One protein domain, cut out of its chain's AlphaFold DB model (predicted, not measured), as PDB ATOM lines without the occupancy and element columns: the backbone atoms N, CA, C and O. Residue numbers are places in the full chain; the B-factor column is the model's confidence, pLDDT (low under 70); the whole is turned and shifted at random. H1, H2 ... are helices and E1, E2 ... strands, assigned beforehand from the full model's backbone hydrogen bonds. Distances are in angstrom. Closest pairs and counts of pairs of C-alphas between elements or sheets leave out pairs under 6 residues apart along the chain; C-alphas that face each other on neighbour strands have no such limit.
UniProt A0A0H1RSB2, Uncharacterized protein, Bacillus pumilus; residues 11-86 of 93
ATOM      1  N   ILE A  11     -37.996  13.068 -24.308       87.75
ATOM      2  CA  ILE A  11     -37.237  14.332 -24.436       87.75
ATOM      3  C   ILE A  11     -36.711  14.817 -23.088       87.75
ATOM      4  O   ILE A  11     -35.644  15.420 -23.005       87.75
ATOM      5  N   THR A  12     -37.438  14.533 -22.012       83.69
ATOM      6  CA  THR A  12     -36.981  14.775 -20.642       83.69
ATOM      7  C   THR A  12     -37.250  13.538 -19.799       83.69
ATOM      8  O   THR A  12     -37.917  12.610 -20.250       83.69
ATOM      9  N   GLU A  13     -36.749  13.509 -18.564       83.00
ATOM     10  CA  GLU A  13     -36.928  12.384 -17.637       83.00
ATOM     11  C   GLU A  13     -38.383  11.887 -17.556       83.00
ATOM     12  O   GLU A  13     -38.621  10.683 -17.590       83.00
ATOM     13  N   ASN A  14     -39.346  12.817 -17.566       83.12
ATOM     14  CA  ASN A  14     -40.782  12.534 -17.460       83.12
ATOM     15  C   ASN A  14     -41.603  13.052 -18.656       83.12
ATOM     16  O   ASN A  14     -42.833  13.061 -18.599       83.12
ATOM     17  N   GLY A  15     -40.951  13.534 -19.718       84.56
ATOM     18  CA  GLY A  15     -41.591  14.205 -20.851       84.56
ATOM     19  C   GLY A  15     -41.419  13.431 -22.148       84.56
ATOM     20  O   GLY A  15     -40.294  13.140 -22.565       84.56
ATOM     21  N   TYR A  16     -42.541  13.145 -22.803       88.69
ATOM     22  CA  TYR A  16     -42.602  12.366 -24.033       88.69
ATOM     23  C   TYR A  16     -43.313  13.162 -25.123       88.69
ATOM     24  O   TYR A  16     -44.305  13.852 -24.871       88.69
ATOM     25  N   LEU A  17     -42.828  13.041 -26.355       88.44
ATOM     26  CA  LEU A  17     -43.592  13.461 -27.521       88.44
ATOM     27  C   LEU A  17     -44.783  12.533 -27.717       88.44
ATOM     28  O   LEU A  17     -44.682  11.325 -27.493       88.44
ATOM     29  N   SER A  18     -45.887  13.074 -28.227       87.81
ATOM     30  CA  SER A  18     -46.988  12.233 -28.694       87.81
ATOM     31  C   SER A  18     -46.501  11.244 -29.761       87.81
ATOM     32  O   SER A  18     -45.493  11.471 -30.442       87.81
ATOM     33  N   LYS A  19     -47.203  10.124 -29.944       87.19
ATOM     34  CA  LYS A  19     -46.794   9.087 -30.904       87.19
ATOM     35  C   LYS A  19     -46.715   9.618 -32.341       87.19
ATOM     36  O   LYS A  19     -45.767   9.306 -33.060       87.19
ATOM     37  N   ALA A  20     -47.676  10.446 -32.757       85.75
ATOM     38  CA  ALA A  20     -47.671  11.047 -34.090       85.75
ATOM     39  C   ALA A  20     -46.518  12.048 -34.252       85.75
ATOM     40  O   ALA A  20     -45.775  11.976 -35.233       85.75
ATOM     41  N   THR A  21     -46.302  12.911 -33.253       88.06
ATOM     42  CA  THR A  21     -45.175  13.857 -33.242       88.06
ATOM     43  C   THR A  21     -43.838  13.116 -33.275       88.06
ATOM     44  O   THR A  21     -42.942  13.482 -34.029       88.06
ATOM     45  N   SER A  22     -43.731  12.009 -32.540       89.88
ATOM     46  CA  SER A  22     -42.554  11.141 -32.533       89.88
ATOM     47  C   SER A  22     -42.250  10.583 -33.921       89.88
ATOM     48  O   SER A  22     -41.116  10.657 -34.383       89.88
ATOM     49  N   ASN A  23     -43.260  10.079 -34.634       90.06
ATOM     50  CA  ASN A  23     -43.089   9.577 -35.999       90.06
ATOM     51  C   ASN A  23     -42.653  10.676 -36.977       90.06
ATOM     52  O   ASN A  23     -41.802  10.432 -37.832       90.06
ATOM     53  N   ASN A  24     -43.191  11.888 -36.827       88.75
ATOM     54  CA  ASN A  24     -42.779  13.030 -37.639       88.75
ATOM     55  C   ASN A  24     -41.315  13.398 -37.386       88.75
ATOM     56  O   ASN A  24     -40.576  13.593 -38.346       88.75
ATOM     57  N   VAL A  25     -40.876  13.419 -36.123       89.75
ATOM     58  CA  VAL A  25     -39.473  13.685 -35.762       89.75
ATOM     59  C   VAL A  25     -38.545  12.607 -36.326       89.75
ATOM     60  O   VAL A  25     -37.542  12.950 -36.948       89.75
ATOM     61  N   ARG A  26     -38.898  11.318 -36.210       92.25
ATOM     62  CA  ARG A  26     -38.129  10.216 -36.826       92.25
ATOM     63  C   ARG A  26     -37.963  10.410 -38.323       92.25
ATOM     64  O   ARG A  26     -36.853  10.316 -38.833       92.25
ATOM     65  N   LYS A  27     -39.061  10.713 -39.018       90.75
ATOM     66  CA  LYS A  27     -39.056  10.948 -40.463       90.75
ATOM     67  C   LYS A  27     -38.229  12.177 -40.837       90.75
ATOM     68  O   LYS A  27     -37.506  12.133 -41.823       90.75
ATOM     69  N   TYR A  28     -38.333  13.250 -40.056       88.25
ATOM     70  CA  TYR A  28     -37.598  14.491 -40.289       88.25
ATOM     71  C   TYR A  28     -36.087  14.307 -40.113       88.25
ATOM     72  O   TYR A  28     -35.309  14.835 -40.899       88.25
ATOM     73  N   LEU A  29     -35.683  13.521 -39.113       89.50
ATOM     74  CA  LEU A  29     -34.282  13.210 -38.827       89.50
ATOM     75  C   LEU A  29     -33.728  12.035 -39.647       89.50
ATOM     76  O   LEU A  29     -32.521  11.819 -39.650       89.50
ATOM     77  N   GLY A  30     -34.584  11.254 -40.309       90.75
ATOM     78  CA  GLY A  30     -34.186   9.999 -40.954       90.75
ATOM     79  C   GLY A  30     -33.775   8.904 -39.960       90.75
ATOM     80  O   GLY A  30     -32.980   8.033 -40.301       90.75
ATOM     81  N   LEU A  31     -34.290   8.945 -38.724       90.38
ATOM     82  CA  LEU A  31     -33.918   8.046 -37.625       90.38
ATOM     83  C   LEU A  31     -35.115   7.197 -37.179       90.38
ATOM     84  O   LEU A  31     -35.817   7.533 -36.227       90.38
ATOM     85  N   GLU A  32     -35.356   6.073 -37.853       88.69
ATOM     86  CA  GLU A  32     -36.548   5.235 -37.627       88.69
ATOM     87  C   GLU A  32     -36.605   4.580 -36.237       88.69
ATOM     88  O   GLU A  32     -37.687   4.372 -35.694       88.69
ATOM     89  N   ASN A  33     -35.449   4.318 -35.622       88.94
ATOM     90  CA  ASN A  33     -35.348   3.650 -34.318       88.94
ATOM     91  C   ASN A  33     -35.136   4.620 -33.145       88.94
ATOM     92  O   ASN A  33     -34.761   4.199 -32.054       88.94
ATOM     93  N   LEU A  34     -35.354   5.922 -33.354       90.56
ATOM     94  CA  LEU A  34     -35.160   6.926 -32.311       90.56
ATOM     95  C   LEU A  34     -36.199   6.766 -31.189       90.56
ATOM     96  O   LEU A  34     -37.411   6.833 -31.431       90.56
ATOM     97  N   THR A  35     -35.725   6.578 -29.961       90.44
ATOM     98  CA  THR A  35     -36.550   6.396 -28.752       90.44
ATOM     99  C   THR A  35     -36.366   7.514 -27.729       90.44
ATOM    100  O   THR A  35     -37.281   7.790 -26.957       90.44
ATOM    101  N   GLU A  36     -35.229   8.204 -27.750       92.00
ATOM    102  CA  GLU A  36     -34.921   9.336 -26.879       92.00
ATOM    103  C   GLU A  36     -34.184  10.409 -27.683       92.00
ATOM    104  O   GLU A  36     -33.406  10.095 -28.582       92.00
ATOM    105  N   LEU A  37     -34.462  11.674 -27.384       89.81
ATOM    106  CA  LEU A  37     -33.878  12.822 -28.060       89.81
ATOM    107  C   LEU A  37     -33.188  13.719 -27.027       89.81
ATOM    108  O   LEU A  37     -33.774  14.665 -26.504       89.81
ATOM    109  N   THR A  38     -31.931  13.398 -26.723       89.88
ATOM    110  CA  THR A  38     -31.112  14.108 -25.727       89.88
ATOM    111  C   THR A  38     -30.467  15.372 -26.267       89.88
ATOM    112  O   THR A  38     -30.195  16.291 -25.496       89.88
ATOM    113  N   ASP A  39     -30.240  15.433 -27.577       91.38
ATOM    114  CA  ASP A  39     -29.437  16.484 -28.212       91.38
ATOM    115  C   ASP A  39     -30.231  17.761 -28.481       91.38
ATOM    116  O   ASP A  39     -29.678  18.768 -28.917       91.38
ATOM    117  N   TYR A  40     -31.531  17.731 -28.190       91.19
ATOM    118  CA  TYR A  40     -32.448  18.834 -28.403       91.19
ATOM    119  C   TYR A  40     -33.144  19.218 -27.099       91.19
ATOM    120  O   TYR A  40     -33.348  18.395 -26.204       91.19
ATOM    121  N   GLN A  41     -33.511  20.486 -26.990       89.94
ATOM    122  CA  GLN A  41     -34.356  21.028 -25.935       89.94
ATOM    123  C   GLN A  41     -35.660  21.550 -26.531       89.94
ATOM    124  O   GLN A  41     -35.690  22.004 -27.673       89.94
ATOM    125  N   MET A  42     -36.743  21.488 -25.767       87.19
ATOM    126  CA  MET A  42     -38.026  22.020 -26.212       87.19
ATOM    127  C   MET A  42     -38.110  23.513 -25.904       87.19
ATOM    128  O   MET A  42     -37.932  23.916 -24.756       87.19
ATOM    129  N   GLU A  43     -38.444  24.313 -26.910       87.19
ATOM    130  CA  GLU A  43     -38.715  25.738 -26.747       87.19
ATOM    131  C   GLU A  43     -40.147  26.067 -27.177       87.19
ATOM    132  O   GLU A  43     -40.528  25.799 -28.325       87.19
ATOM    133  N   PRO A  44     -40.966  26.660 -26.288       82.19
ATOM    134  CA  PRO A  44     -42.271  27.159 -26.674       82.19
ATOM    135  C   PRO A  44     -42.102  28.362 -27.604       82.19
ATOM    136  O   PRO A  44     -41.300  29.261 -27.364       82.19
ATOM    137  N   THR A  45     -42.890  28.394 -28.670       80.25
ATOM    138  CA  THR A  45     -42.970  29.530 -29.587       80.25
ATOM    139  C   THR A  45     -44.342  30.168 -29.439       80.25
ATOM    140  O   THR A  45     -45.368  29.558 -29.757       80.25
ATOM    141  N   LEU A  46     -44.351  31.399 -28.926       80.88
ATOM    142  CA  LEU A  46     -45.550  32.220 -28.818       80.88
ATOM    143  C   LEU A  46     -45.797  32.893 -30.165       80.88
ATOM    144  O   LEU A  46     -45.010  33.732 -30.599       80.88
ATOM    145  N   ASN A  47     -46.894  32.535 -30.822       78.38
ATOM    146  CA  ASN A  47     -47.318  33.210 -32.038       78.38
ATOM    147  C   ASN A  47     -48.199  34.387 -31.631       78.38
ATOM    148  O   ASN A  47     -49.352  34.199 -31.240       78.38
ATOM    149  N   ILE A  48     -47.633  35.591 -31.675       84.38
ATOM    150  CA  ILE A  48     -48.282  36.829 -31.238       84.38
ATOM    151  C   ILE A  48     -48.524  37.711 -32.468       84.38
ATOM    152  O   ILE A  48     -47.664  37.811 -33.344       84.38
ATOM    153  N   THR A  49     -49.692  38.346 -32.559       82.31
ATOM    154  CA  THR A  49     -49.940  39.374 -33.579       82.31
ATOM    155  C   THR A  49     -48.996  40.569 -33.372       82.31
ATOM    156  O   THR A  49     -48.538  40.806 -32.253       82.31
ATOM    157  N   PRO A  50     -48.778  41.415 -34.394       85.12
ATOM    158  CA  PRO A  50     -48.062  42.682 -34.212       85.12
ATOM    159  C   PRO A  50     -48.670  43.596 -33.130       85.12
ATOM    160  O   PRO A  50     -47.973  44.437 -32.575       85.12
ATOM    161  N   ALA A  51     -49.957  43.419 -32.808       90.44
ATOM    162  CA  ALA A  51     -50.667  44.147 -31.757       90.44
ATOM    163  C   ALA A  51     -50.500  43.536 -30.348       90.44
ATOM    164  O   ALA A  51     -51.163  43.976 -29.413       90.44
ATOM    165  N   GLY A  52     -49.659  42.509 -30.180       83.44
ATOM    166  CA  GLY A  52     -49.402  41.881 -28.881       83.44
ATOM    167  C   GLY A  52     -50.431  40.824 -28.459       83.44
ATOM    168  O   GLY A  52     -50.405  40.372 -27.317       83.44
ATOM    169  N   VAL A  53     -51.333  40.404 -29.354       85.81
ATOM    170  CA  VAL A  53     -52.365  39.400 -29.041       85.81
ATOM    171  C   VAL A  53     -51.826  37.994 -29.291       85.81
ATOM    172  O   VAL A  53     -51.396  37.689 -30.402       85.81
ATOM    173  N   LEU A  54     -51.881  37.122 -28.281       81.94
ATOM    174  CA  LEU A  54     -51.511  35.711 -28.420       81.94
ATOM    175  C   LEU A  54     -52.513  34.981 -29.328       81.94
ATOM    176  O   LEU A  54     -53.697  34.901 -29.012       81.94
ATOM    177  N   ILE A  55     -52.024  34.432 -30.439       79.56
ATOM    178  CA  ILE A  55     -52.811  33.676 -31.425       79.56
ATOM    179  C   ILE A  55     -52.762  32.186 -31.096       79.56
ATOM    180  O   ILE A  55     -53.781  31.500 -31.090       79.56
ATOM    181  N   SER A  56     -51.559  31.672 -30.847       74.62
ATOM    182  CA  SER A  56     -51.340  30.269 -30.521       74.62
ATOM    183  C   SER A  56     -50.017  30.075 -29.792       74.62
ATOM    184  O   SER A  56     -49.097  30.889 -29.889       74.62
ATOM    185  N   ILE A  57     -49.922  28.965 -29.066       71.75
ATOM    186  CA  ILE A  57     -48.674  28.480 -28.486       71.75
ATOM    187  C   ILE A  57     -48.282  27.242 -29.283       71.75
ATOM    188  O   ILE A  57     -49.059  26.296 -29.400       71.75
ATOM    189  N   SER A  58     -47.087  27.269 -29.854       76.31
ATOM    190  CA  SER A  58     -46.469  26.127 -30.526       76.31
ATOM    191  C   SER A  58     -45.191  25.733 -29.795       76.31
ATOM    192  O   SER A  58     -44.814  26.347 -28.794       76.31
ATOM    193  N   SER A  59     -44.525  24.675 -30.236       81.69
ATOM    194  CA  SER A  59     -43.240  24.262 -29.675       81.69
ATOM    195  C   SER A  59     -42.308  23.825 -30.793       81.69
ATOM    196  O   SER A  59     -42.747  23.317 -31.825       81.69
ATOM    197  N   ARG A  60     -41.014  24.031 -30.591       87.81
ATOM    198  CA  ARG A  60     -39.953  23.530 -31.465       87.81
ATOM    199  C   ARG A  60     -38.911  22.809 -30.628       87.81
ATOM    200  O   ARG A  60     -38.790  23.055 -29.429       87.81
ATOM    201  N   LEU A  61     -38.163  21.926 -31.266       89.94
ATOM    202  CA  LEU A  61     -36.959  21.344 -30.696       89.94
ATOM    203  C   LEU A  61     -35.769  22.133 -31.208       89.94
ATOM    204  O   LEU A  61     -35.625  22.280 -32.415       89.94
ATOM    205  N   VAL A  62     -34.934  22.624 -30.305       91.56
ATOM    206  CA  VAL A  62     -33.720  23.376 -30.620       91.56
ATOM    207  C   VAL A  62     -32.521  22.537 -30.222       91.56
ATOM    208  O   VAL A  62     -32.478  21.997 -29.117       91.56
ATOM    209  N   ALA A  63     -31.561  22.395 -31.125       93.50
ATOM    210  CA  ALA A  63     -30.321  21.685 -30.870       93.50
ATOM    211  C   ALA A  63     -29.542  22.326 -29.708       93.50
ATOM    212  O   ALA A  63     -29.351  23.541 -29.665       93.50
ATOM    213  N   LYS A  64     -29.049  21.501 -28.779       93.12
ATOM    214  CA  LYS A  64     -28.236  21.939 -27.630       93.12
ATOM    215  C   LYS A  64     -26.794  22.287 -28.009       93.12
ATOM    216  O   LYS A  64     -26.118  22.971 -27.250       93.12
ATOM    217  N   SER A  65     -26.323  21.806 -29.160       92.69
ATOM    218  CA  SER A  65     -25.004  22.111 -29.722       92.69
ATOM    219  C   SER A  65     -25.136  22.581 -31.170       92.69
ATOM    220  O   SER A  65     -26.018  22.130 -31.899       92.69
ATOM    221  N   SER A  66     -24.225  23.453 -31.604       90.81
ATOM    222  CA  SER A  66     -24.136  23.937 -32.986       90.81
ATOM    223  C   SER A  66     -23.801  22.850 -34.008       90.81
ATOM    224  O   SER A  66     -24.047  23.056 -35.196       90.81
ATOM    225  N   ASP A  67     -23.242  21.728 -33.556       93.56
ATOM    226  CA  ASP A  67     -22.798  20.628 -34.420       93.56
ATOM    227  C   ASP A  67     -23.962  19.721 -34.846       93.56
ATOM    228  O   ASP A  67     -23.884  19.004 -35.847       93.56
ATOM    229  N   ILE A  68     -25.077  19.785 -34.117       90.31
ATOM    230  CA  ILE A  68     -26.270  18.986 -34.374       90.31
ATOM    231  C   ILE A  68     -27.077  19.624 -35.504       90.31
ATOM    232  O   ILE A  68     -27.399  20.813 -35.483       90.31
ATOM    233  N   HIS A  69     -27.419  18.802 -36.495       87.94
ATOM    234  CA  HIS A  69     -28.242  19.197 -37.627       87.94
ATOM    235  C   HIS A  69     -29.448  18.267 -37.738       87.94
ATOM    236  O   HIS A  69     -29.278  17.047 -37.661       87.94
ATOM    237  N   PRO A  70     -30.652  18.815 -37.964       90.62
ATOM    238  CA  PRO A  70     -31.008  20.237 -38.081       90.62
ATOM    239  C   PRO A  70     -30.921  21.005 -36.749       90.62
ATOM    240  O   PRO A  70     -31.057  20.428 -35.679       90.62
ATOM    241  N   LYS A  71     -30.726  22.330 -36.808       93.12
ATOM    242  CA  LYS A  71     -30.670  23.171 -35.595       93.12
ATOM    243  C   LYS A  71     -32.022  23.319 -34.908       93.12
ATOM    244  O   LYS A  71     -32.082  23.463 -33.693       93.12
ATOM    245  N   GLU A  72     -33.095  23.301 -35.691       91.50
ATOM    246  CA  GLU A  72     -34.458  23.408 -35.191       91.50
ATOM    247  C   GLU A  72     -35.353  22.380 -35.880       91.50
ATOM    248  O   GLU A  72     -35.244  22.158 -37.088       91.50
ATOM    249  N   ILE A  73     -36.257  21.772 -35.114       89.50
ATOM    250  CA  ILE A  73     -37.302  20.882 -35.620       89.50
ATOM    251  C   ILE A  73     -38.649  21.453 -35.171       89.50
ATOM    252  O   ILE A  73     -38.923  21.489 -33.966       89.50
ATOM    253  N   PRO A  74     -39.514  21.900 -36.095       85.69
ATOM    254  CA  PRO A  74     -40.848  22.353 -35.728       85.69
ATOM    255  C   PRO A  74     -41.684  21.170 -35.228       85.69
ATOM    256  O   PRO A  74     -41.718  20.115 -35.865       85.69
ATOM    257  N   LEU A  75     -42.387  21.340 -34.105       85.06
ATOM    258  CA  LEU A  75     -43.361  20.354 -33.647       85.06
ATOM    259  C   LEU A  75     -44.749  20.765 -34.123       85.06
ATOM    260  O   LEU A  75     -45.235  21.855 -33.822       85.06
ATOM    261  N   VAL A  76     -45.398  19.867 -34.860       75.75
ATOM    262  CA  VAL A  76     -46.800  20.027 -35.250       75.75
ATOM    263  C   VAL A  76     -47.644  19.299 -34.205       75.75
ATOM    264  O   VAL A  76     -47.529  18.076 -34.111       75.75
ATOM    265  N   PRO A  77     -48.438  20.009 -33.384       67.88
ATOM    266  CA  PRO A  77     -49.295  19.367 -32.395       67.88
ATOM    267  C   PRO A  77     -50.363  18.521 -33.082       67.88
ATOM    268  O   PRO A  77     -50.967  18.945 -34.068       67.88
ATOM    269  N   ASP A  78     -50.594  17.321 -32.556       70.44
ATOM    270  CA  ASP A  78     -51.768  16.528 -32.910       70.44
ATOM    271  C   ASP A  78     -52.973  16.918 -32.029       70.44
ATOM    272  O   ASP A  78     -52.944  17.930 -31.325       70.44
ATOM    273  N   LYS A  79     -54.060  16.133 -32.086       66.44
ATOM    274  CA  LYS A  79     -55.272  16.380 -31.285       66.44
ATOM    275  C   LYS A  79     -55.028  16.318 -29.771       66.44
ATOM    276  O   LYS A  79     -55.748  16.992 -29.042       66.44
ATOM    277  N   ASP A  80     -54.045  15.540 -29.323       63.78
ATOM    278  CA  ASP A  80     -53.649  15.401 -27.918       63.78
ATOM    279  C   ASP A  80     -52.518  16.384 -27.536       63.78
ATOM    280  O   ASP A  80     -52.149  16.486 -26.365       63.78
ATOM    281  N   GLY A  81     -51.996  17.145 -28.507       70.19
ATOM    282  CA  GLY A  81     -50.877  18.074 -28.360       70.19
ATOM    283  C   GLY A  81     -49.533  17.468 -28.780       70.19
ATOM    284  O   GLY A  81     -49.399  16.280 -29.048       70.19
ATOM    285  N   SER A  82     -48.481  18.289 -28.871       73.75
ATOM    286  CA  SER A  82     -47.153  17.791 -29.281       73.75
ATOM    287  C   SER A  82     -46.480  16.906 -28.224       73.75
ATOM    288  O   SER A  82     -45.619  16.093 -28.564       73.75
ATOM    289  N   PHE A  83     -46.834  17.071 -26.947       75.12
ATOM    290  CA  PHE A  83     -46.140  16.460 -25.817       75.12
ATOM    291  C   PHE A  83     -47.092  16.139 -24.667       75.12
ATOM    292  O   PHE A  83     -48.106  16.805 -24.469       75.12
ATOM    293  N   PHE A  84     -46.715  15.149 -23.865       73.50
ATOM    294  CA  PHE A  84     -47.359  14.838 -22.597       73.50
ATOM    295  C   PHE A  84     -46.310  14.460 -21.550       73.50
ATOM    296  O   PHE A  84     -45.215  13.987 -21.866       73.50
ATOM    297  N   PHE A  85     -46.654  14.661 -20.281       69.94
ATOM    298  CA  PHE A  85     -45.814  14.253 -19.163       69.94
ATOM    299  C   PHE A  85     -46.371  12.976 -18.549       69.94
ATOM    300  O   PHE A  85     -47.564  12.896 -18.238       69.94
ATOM    301  N   SER A  86     -45.517  11.972 -18.353       67.62
ATOM    302  CA  SER A  86     -45.860  10.882 -17.451       67.62
ATOM    303  C   SER A  86     -45.698  11.412 -16.034       67.62
ATOM    304  O   SER A  86     -44.583  11.532 -15.530       67.62
TER     305      SER A  86
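What this domain is: This is residues 11 to 86 of the 93 residues of an uncharacterized protein of Bacillus pumilus (UniProt A0A0H1RSB2). Picture a long, twisted hairpin of two strands, E2 and E3, whose turn at residues 49 to 53 makes one end of the longest axis. Short E4 pairs with E3 at residues 59 to 62, away from that turn, and the helix H1 grazes this three-stranded sheet there, while E1 and E5, from near the two ends of the printed part, make a separate small two-stranded sheet. The 76 printed residues hold one named helix and five named strands, in the order E1 H1 E2 E3 E4 E5; the larger sheet runs E2 E3 E4, the smaller E1 E5, both antiparallel, and the class is mixed, helices and strands. The whole is only just compact, close to loose, with a radius of gyration of the C-alphas of 13.2 A and spans of 43 by 30 by 23 A.

How they stand to each other: Start at E1, residues 15 to 17, and look across to its antiparallel neighbour E5, residues 83 to 85, where N 84 and O 16 are within hydrogen-bond range at 2.9 A. A tight link leads from E1 to H1, residues 19 to 29, in which every O i to N i+4 pair is within hydrogen-bond range. Next come E2, residues 40 to 48, and E3, residues 54 to 63, a hairpin at 158 degrees, with N 43 and O 60 at 2.8 A and N 58 and O 45 at 2.9 A. E3 forms a second hairpin with E4, residues 72 to 75, at 135 degrees, with N 61 and O 73 at 2.8 A. E2, E3 and E4 are a meander, each strand the antiparallel neighbour of the one before, and their sheet is only just strongly twisted, its C-alphas lying up to 4.4 A off the best plane. H1 is on this sheet but only grazes it, with its residues 21 to 29; the closest C-alphas of H1 and E4 are those of Thr 21 and Leu 75, 6.8 A apart. E5 is apart from E2, E3 and E4, and so is E1.

Where its parts are: Find C-alpha 15 at (-41.591, 14.205, -20.851), where E1 begins. H1 starts at C-alpha 19, (-46.794, 9.087, -30.904), and measures 15.4 A to C-alpha 29. E2 measures 24.1 A, E3 25.5 A and E4 9.5 A; E5 ends at C-alpha 85, (-45.814, 14.253, -19.163).

The domain as a whole: The C-alphas farthest apart are those of Asn 33 and Ala 51, at 43.4 A. The printed part has no cut, and no link is long. The mean pLDDT of the printed part is 84.8; look for values under 70 at residues 77, 79 to 80 and 85 to 86.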